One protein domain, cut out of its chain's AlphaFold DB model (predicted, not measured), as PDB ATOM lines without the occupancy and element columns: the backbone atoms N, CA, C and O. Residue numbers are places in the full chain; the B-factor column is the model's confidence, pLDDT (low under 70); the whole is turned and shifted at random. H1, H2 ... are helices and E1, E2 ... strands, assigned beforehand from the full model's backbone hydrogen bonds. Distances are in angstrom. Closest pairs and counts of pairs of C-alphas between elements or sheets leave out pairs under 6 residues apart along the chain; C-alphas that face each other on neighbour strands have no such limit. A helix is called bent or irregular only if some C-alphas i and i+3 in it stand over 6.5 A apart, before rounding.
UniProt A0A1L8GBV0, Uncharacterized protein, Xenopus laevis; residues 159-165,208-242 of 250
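Overview. This is residues 159 to 165 and 208 to 242 of the 250 residues of an uncharacterized protein of Xenopus laevis (UniProt A0A1L8GBV0). A narrow two-stranded antiparallel ribbon, E1 beside the longer E2, makes one arm of an open V, and a bent helix, H1, makes the other, sticking out freely. The corner of the V lies at the tight link of residues 219 to 221, and the space between the arms is empty. The printed part has 42 residues with two named strands and one named helix, in the order E1, E2, H1; the sheet's order is E1 - E2, and the class is mixed, helices and strands. The whole is extended, with a radius of gyration of the C-alphas of 14.7 A, and flat, spanning 40 by 25 by 11 A.

Arrangement. E1, residues 159 to 162, and E2, residues 212 to 218, are antiparallel neighbours, with 148 degrees between their directions. The C-alphas of Ile 161 and Leu 216 face each other at 4.9 A. N 160 and O 217 are within hydrogen-bond range at 2.8 A, as are N 215 and O 162 at 2.9 A. Residues 208 to 209 pair briefly with residues 212 to 213 of E2, antiparallel. H1, residues 222 to 240, was assigned as one helix by its hydrogen bonds but is bent: C-alphas 230 and 233 are 7.1 A apart. Its arms, H1a, residues 222 to 230, and H1b, residues 233 to 240, stand at a steep tilt of 51 degrees. In both arms every O i to N i+4 pair is within hydrogen-bond range. E1 is apart from both arms, and E2 is apart from H1b.

Along the chain. E1 begins at C-alpha 159, (11.495, -40.463, -36.495), and is 9.7 A long. E2 runs 19.8 A to C-alpha 218 at (14.562, -43.186, -39.226). H1a measures 12.4 A; H1b measures 10.8 A and ends at C-alpha 240, (34.573, -45.316, -55.727).

Size, cuts and confidence. The C-alphas farthest apart, those of Glu 210 and His 241, are 39.9 A apart. Residues 166 to 207 are not printed, and C-alphas 165 and 208 are 10.5 A apart across this cut, which lies in the link from E1 to E2. Residues 221 to 242, of which 222 to 240 belong to H1, stand free. The mean pLDDT of the printed part is 87.6; residue 165 is under 70.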
ATOM      1  N   ILE A 159      10.420 -41.372 -36.098       87.81
ATOM      2  CA  ILE A 159      11.495 -40.463 -36.495       87.81
ATOM      3  C   ILE A 159      12.286 -40.057 -35.254       87.81
ATOM      4  O   ILE A 159      11.736 -39.552 -34.274       87.81
ATOM      5  N   ARG A 160      13.603 -40.255 -35.302       87.81
ATOM      6  CA  ARG A 160      14.543 -39.738 -34.310       87.81
ATOM      7  C   ARG A 160      14.977 -38.339 -34.718       87.81
ATOM      8  O   ARG A 160      15.527 -38.137 -35.796       87.81
ATOM      9  N   ILE A 161      14.774 -37.391 -33.815       86.25
ATOM     10  CA  ILE A 161      15.208 -36.006 -33.976       86.25
ATOM     11  C   ILE A 161      16.480 -35.818 -33.152       86.25
ATOM     12  O   ILE A 161      16.469 -36.026 -31.936       86.25
ATOM     13  N   ARG A 162      17.577 -35.434 -33.804       85.69
ATOM     14  CA  ARG A 162      18.833 -35.059 -33.143       85.69
ATOM     15  C   ARG A 162      19.125 -33.587 -33.402       85.69
ATOM     16  O   ARG A 162      18.955 -33.097 -34.510       85.69
ATOM     17  N   GLY A 163      19.583 -32.902 -32.366       81.50
ATOM     18  CA  GLY A 163      19.743 -31.449 -32.345       81.50
ATOM     19  C   GLY A 163      19.067 -30.898 -31.096       81.50
ATOM     20  O   GLY A 163      18.040 -31.419 -30.661       81.50
ATOM     21  N   GLY A 164      19.672 -29.893 -30.466       71.31
ATOM     22  CA  GLY A 164      19.244 -29.334 -29.181       71.31
ATOM     23  C   GLY A 164      17.972 -28.489 -29.256       71.31
ATOM     24  O   GLY A 164      17.917 -27.432 -28.637       71.31
ATOM     25  N   LEU A 165      16.952 -28.924 -30.002       66.38
ATOM     26  CA  LEU A 165      15.723 -28.158 -30.146       66.38
ATOM     27  C   LEU A 165      14.969 -28.139 -28.815       66.38
ATOM     28  O   LEU A 165      14.357 -29.126 -28.383       66.38
ATOM     29  N   ARG A 208      17.236 -26.265 -40.834       81.12
ATOM     30  CA  ARG A 208      17.645 -25.132 -40.009       81.12
ATOM     31  C   ARG A 208      16.408 -24.606 -39.306       81.12
ATOM     32  O   ARG A 208      15.446 -24.203 -39.954       81.12
ATOM     33  N   PHE A 209      16.441 -24.632 -37.986       79.31
ATOM     34  CA  PHE A 209      15.414 -24.041 -37.148       79.31
ATOM     35  C   PHE A 209      16.099 -23.031 -36.237       79.31
ATOM     36  O   PHE A 209      16.929 -23.410 -35.408       79.31
ATOM     37  N   GLU A 210      15.774 -21.752 -36.428       85.12
ATOM     38  CA  GLU A 210      16.479 -20.633 -35.792       85.12
ATOM     39  C   GLU A 210      17.993 -20.709 -36.089       85.12
ATOM     40  O   GLU A 210      18.398 -20.683 -37.252       85.12
ATOM     41  N   GLU A 211      18.826 -20.855 -35.057       87.12
ATOM     42  CA  GLU A 211      20.290 -20.964 -35.148       87.12
ATOM     43  C   GLU A 211      20.794 -22.416 -35.040       87.12
ATOM     44  O   GLU A 211      21.998 -22.668 -35.035       87.12
ATOM     45  N   SER A 212      19.889 -23.397 -34.934       85.25
ATOM     46  CA  SER A 212      20.237 -24.808 -34.741       85.25
ATOM     47  C   SER A 212      19.964 -25.651 -35.986       85.25
ATOM     48  O   SER A 212      18.925 -25.531 -36.636       85.25
ATOM     49  N   THR A 213      20.880 -26.571 -36.296       84.19
ATOM     50  CA  THR A 213      20.665 -27.611 -37.311       84.19
ATOM     51  C   THR A 213      20.014 -28.831 -36.672       84.19
ATOM     52  O   THR A 213      20.525 -29.386 -35.695       84.19
ATOM     53  N   VAL A 214      18.878 -29.252 -37.226       85.19
ATOM     54  CA  VAL A 214      18.161 -30.451 -36.795       85.19
ATOM     55  C   VAL A 214      18.365 -31.560 -37.818       85.19
ATOM     56  O   VAL A 214      18.142 -31.376 -39.015       85.19
ATOM     57  N   HIS A 215      18.756 -32.733 -37.330       84.12
ATOM     58  CA  HIS A 215      18.887 -33.940 -38.134       84.12
ATOM     59  C   HIS A 215      17.740 -34.900 -37.823       84.12
ATOM     60  O   HIS A 215      17.467 -35.209 -36.660       84.12
ATOM     61  N   LEU A 216      17.083 -35.378 -38.877       85.44
ATOM     62  CA  LEU A 216      16.041 -36.393 -38.796       85.44
ATOM     63  C   LEU A 216      16.613 -37.734 -39.244       85.44
ATOM     64  O   LEU A 216      17.230 -37.835 -40.303       85.44
ATOM     65  N   TYR A 217      16.382 -38.769 -38.447       87.12
ATOM     66  CA  TYR A 217      16.766 -40.136 -38.765       87.12
ATOM     67  C   TYR A 217      15.560 -41.054 -38.630       87.12
ATOM     68  O   TYR A 217      14.732 -40.868 -37.741       87.12
ATOM     69  N   GLN A 218      15.485 -42.084 -39.466       88.25
ATOM     70  CA  GLN A 218      14.562 -43.186 -39.226       88.25
ATOM     71  C   GLN A 218      14.996 -43.947 -37.967       88.25
ATOM     72  O   GLN A 218      16.188 -44.213 -37.773       88.25
ATOM     73  N   ASP A 219      14.045 -44.288 -37.103       89.50
ATOM     74  CA  ASP A 219      14.306 -45.201 -35.997       89.50
ATOM     75  C   ASP A 219      14.426 -46.633 -36.535       89.50
ATOM     76  O   ASP A 219      13.526 -47.141 -37.197       89.50
ATOM     77  N   LEU A 220      15.549 -47.285 -36.257       90.62
ATOM     78  CA  LEU A 220      15.842 -48.641 -36.717       90.62
ATOM     79  C   LEU A 220      16.274 -49.510 -35.541       90.62
ATOM     80  O   LEU A 220      16.775 -49.000 -34.529       90.62
ATOM     81  N   ALA A 221      16.107 -50.823 -35.698       91.12
ATOM     82  CA  ALA A 221      16.668 -51.806 -34.783       91.12
ATOM     83  C   ALA A 221      18.195 -51.641 -34.676       91.12
ATOM     84  O   ALA A 221      18.885 -51.287 -35.641       91.12
ATOM     85  N   VAL A 222      18.746 -51.911 -33.491       90.56
ATOM     86  CA  VAL A 222      20.188 -51.751 -33.224       90.56
ATOM     87  C   VAL A 222      21.026 -52.680 -34.106       90.56
ATOM     88  O   VAL A 222      22.073 -52.271 -34.613       90.56
ATOM     89  N   SER A 223      20.553 -53.907 -34.331       91.19
ATOM     90  CA  SER A 223      21.186 -54.880 -35.226       91.19
ATOM     91  C   SER A 223      21.298 -54.338 -36.648       91.19
ATOM     92  O   SER A 223      22.380 -54.374 -37.226       91.19
ATOM     93  N   THR A 224      20.239 -53.721 -37.172       91.00
ATOM     94  CA  THR A 224      20.213 -53.148 -38.522       91.00
ATOM     95  C   THR A 224      21.165 -51.962 -38.642       91.00
ATOM     96  O   THR A 224      21.890 -51.842 -39.629       91.00
ATOM     97  N   ILE A 225      21.218 -51.093 -37.626       90.19
ATOM     98  CA  ILE A 225      22.195 -49.992 -37.577       90.19
ATOM     99  C   ILE A 225      23.624 -50.555 -37.594       90.19
ATOM    100  O   ILE A 225      24.470 -50.079 -38.354       90.19
ATOM    101  N   THR A 226      23.878 -51.597 -36.803       91.12
ATOM    102  CA  THR A 226      25.187 -52.261 -36.722       91.12
ATOM    103  C   THR A 226      25.567 -52.914 -38.051       91.12
ATOM    104  O   THR A 226      26.667 -52.683 -38.546       91.12
ATOM    105  N   GLN A 227      24.652 -53.648 -38.691       91.44
ATOM    106  CA  GLN A 227      24.851 -54.232 -40.022       91.44
ATOM    107  C   GLN A 227      25.182 -53.149 -41.056       91.44
ATOM    108  O   GLN A 227      26.159 -53.273 -41.791       91.44
ATOM    109  N   ARG A 228      24.437 -52.034 -41.064       90.62
ATOM    110  CA  ARG A 228      24.735 -50.891 -41.943       90.62
ATOM    111  C   ARG A 228      26.131 -50.332 -41.689       90.62
ATOM    112  O   ARG A 228      26.809 -49.968 -42.642       90.62
ATOM    113  N   HIS A 229      26.577 -50.263 -40.433       88.62
ATOM    114  CA  HIS A 229      27.929 -49.814 -40.090       88.62
ATOM    115  C   HIS A 229      29.012 -50.753 -40.606       88.62
ATOM    116  O   HIS A 229      29.980 -50.270 -41.189       88.62
ATOM    117  N   LEU A 230      28.830 -52.061 -40.439       92.00
ATOM    118  CA  LEU A 230      29.769 -53.067 -40.937       92.00
ATOM    119  C   LEU A 230      29.884 -53.035 -42.465       92.00
ATOM    120  O   LEU A 230      30.964 -53.254 -43.003       92.00
ATOM    121  N   LEU A 231      28.799 -52.694 -43.164       91.31
ATOM    122  CA  LEU A 231      28.792 -52.576 -44.621       91.31
ATOM    123  C   LEU A 231      29.374 -51.248 -45.140       91.31
ATOM    124  O   LEU A 231      29.713 -51.179 -46.317       91.31
ATOM    125  N   LYS A 232      29.532 -50.204 -44.308       89.38
ATOM    126  CA  LYS A 232      30.006 -48.870 -44.750       89.38
ATOM    127  C   LYS A 232      31.335 -48.885 -45.525       89.38
ATOM    128  O   LYS A 232      31.413 -48.186 -46.533       89.38
ATOM    129  N   PRO A 233      32.392 -49.602 -45.094       93.25
ATOM    130  CA  PRO A 233      33.655 -49.608 -45.830       93.25
ATOM    131  C   PRO A 233      33.500 -50.254 -47.209       93.25
ATOM    132  O   PRO A 233      33.959 -49.706 -48.207       93.25
ATOM    133  N   LEU A 234      32.772 -51.372 -47.270       92.69
ATOM    134  CA  LEU A 234      32.487 -52.073 -48.517       92.69
ATOM    135  C   LEU A 234      31.688 -51.181 -49.474       92.69
ATOM    136  O   LEU A 234      32.035 -51.054 -50.647       92.69
ATOM    137  N   THR A 235      30.653 -50.506 -48.970       89.25
ATOM    138  CA  THR A 235      29.834 -49.626 -49.805       89.25
ATOM    139  C   THR A 235      30.600 -48.415 -50.328       89.25
ATOM    140  O   THR A 235      30.372 -48.002 -51.465       89.25
ATOM    141  N   ALA A 236      31.542 -47.878 -49.548       89.31
ATOM    142  CA  ALA A 236      32.438 -46.817 -49.998       89.31
ATOM    143  C   ALA A 236      33.328 -47.284 -51.160       89.31
ATOM    144  O   ALA A 236      33.328 -46.641 -52.205       89.31
ATOM    145  N   THR A 237      33.987 -48.443 -51.028       93.12
ATOM    146  CA  THR A 237      34.850 -48.978 -52.102       93.12
ATOM    147  C   THR A 237      34.084 -49.215 -53.405       93.12
ATOM    148  O   THR A 237      34.527 -48.806 -54.471       93.12
ATOM    149  N   LEU A 238      32.886 -49.802 -53.333       90.38
ATOM    150  CA  LEU A 238      32.037 -50.026 -54.509       90.38
ATOM    151  C   LEU A 238      31.595 -48.713 -55.171       90.38
ATOM    152  O   LEU A 238      31.546 -48.619 -56.399       90.38
ATOM    153  N   LYS A 239      31.310 -47.683 -54.367       88.56
ATOM    154  CA  LYS A 239      30.967 -46.353 -54.876       88.56
ATOM    155  C   LYS A 239      32.142 -45.711 -55.617       88.56
ATOM    156  O   LYS A 239      31.926 -45.131 -56.678       88.56
ATOM    157  N   ASP A 240      33.359 -45.850 -55.098       93.69
ATOM    158  CA  ASP A 240      34.573 -45.316 -55.727       93.69
ATOM    159  C   ASP A 240      34.870 -46.005 -57.071       93.69
ATOM    160  O   ASP A 240      35.355 -45.374 -58.008       93.69
ATOM    161  N   HIS A 241      34.484 -47.275 -57.208       94.69
ATOM    162  CA  HIS A 241      34.550 -48.022 -58.467       94.69
ATOM    163  C   HIS A 241      33.383 -47.742 -59.433       94.69
ATOM    164  O   HIS A 241      33.287 -48.386 -60.477       94.69
ATOM    165  N   ASN A 242      32.510 -46.780 -59.115       87.12
ATOM    166  CA  ASN A 242      31.376 -46.353 -59.937       87.12
ATOM    167  C   ASN A 242      30.457 -47.512 -60.376       87.12
ATOM    168  O   ASN A 242      29.908 -47.499 -61.477       87.12
TER     169      ASN A 242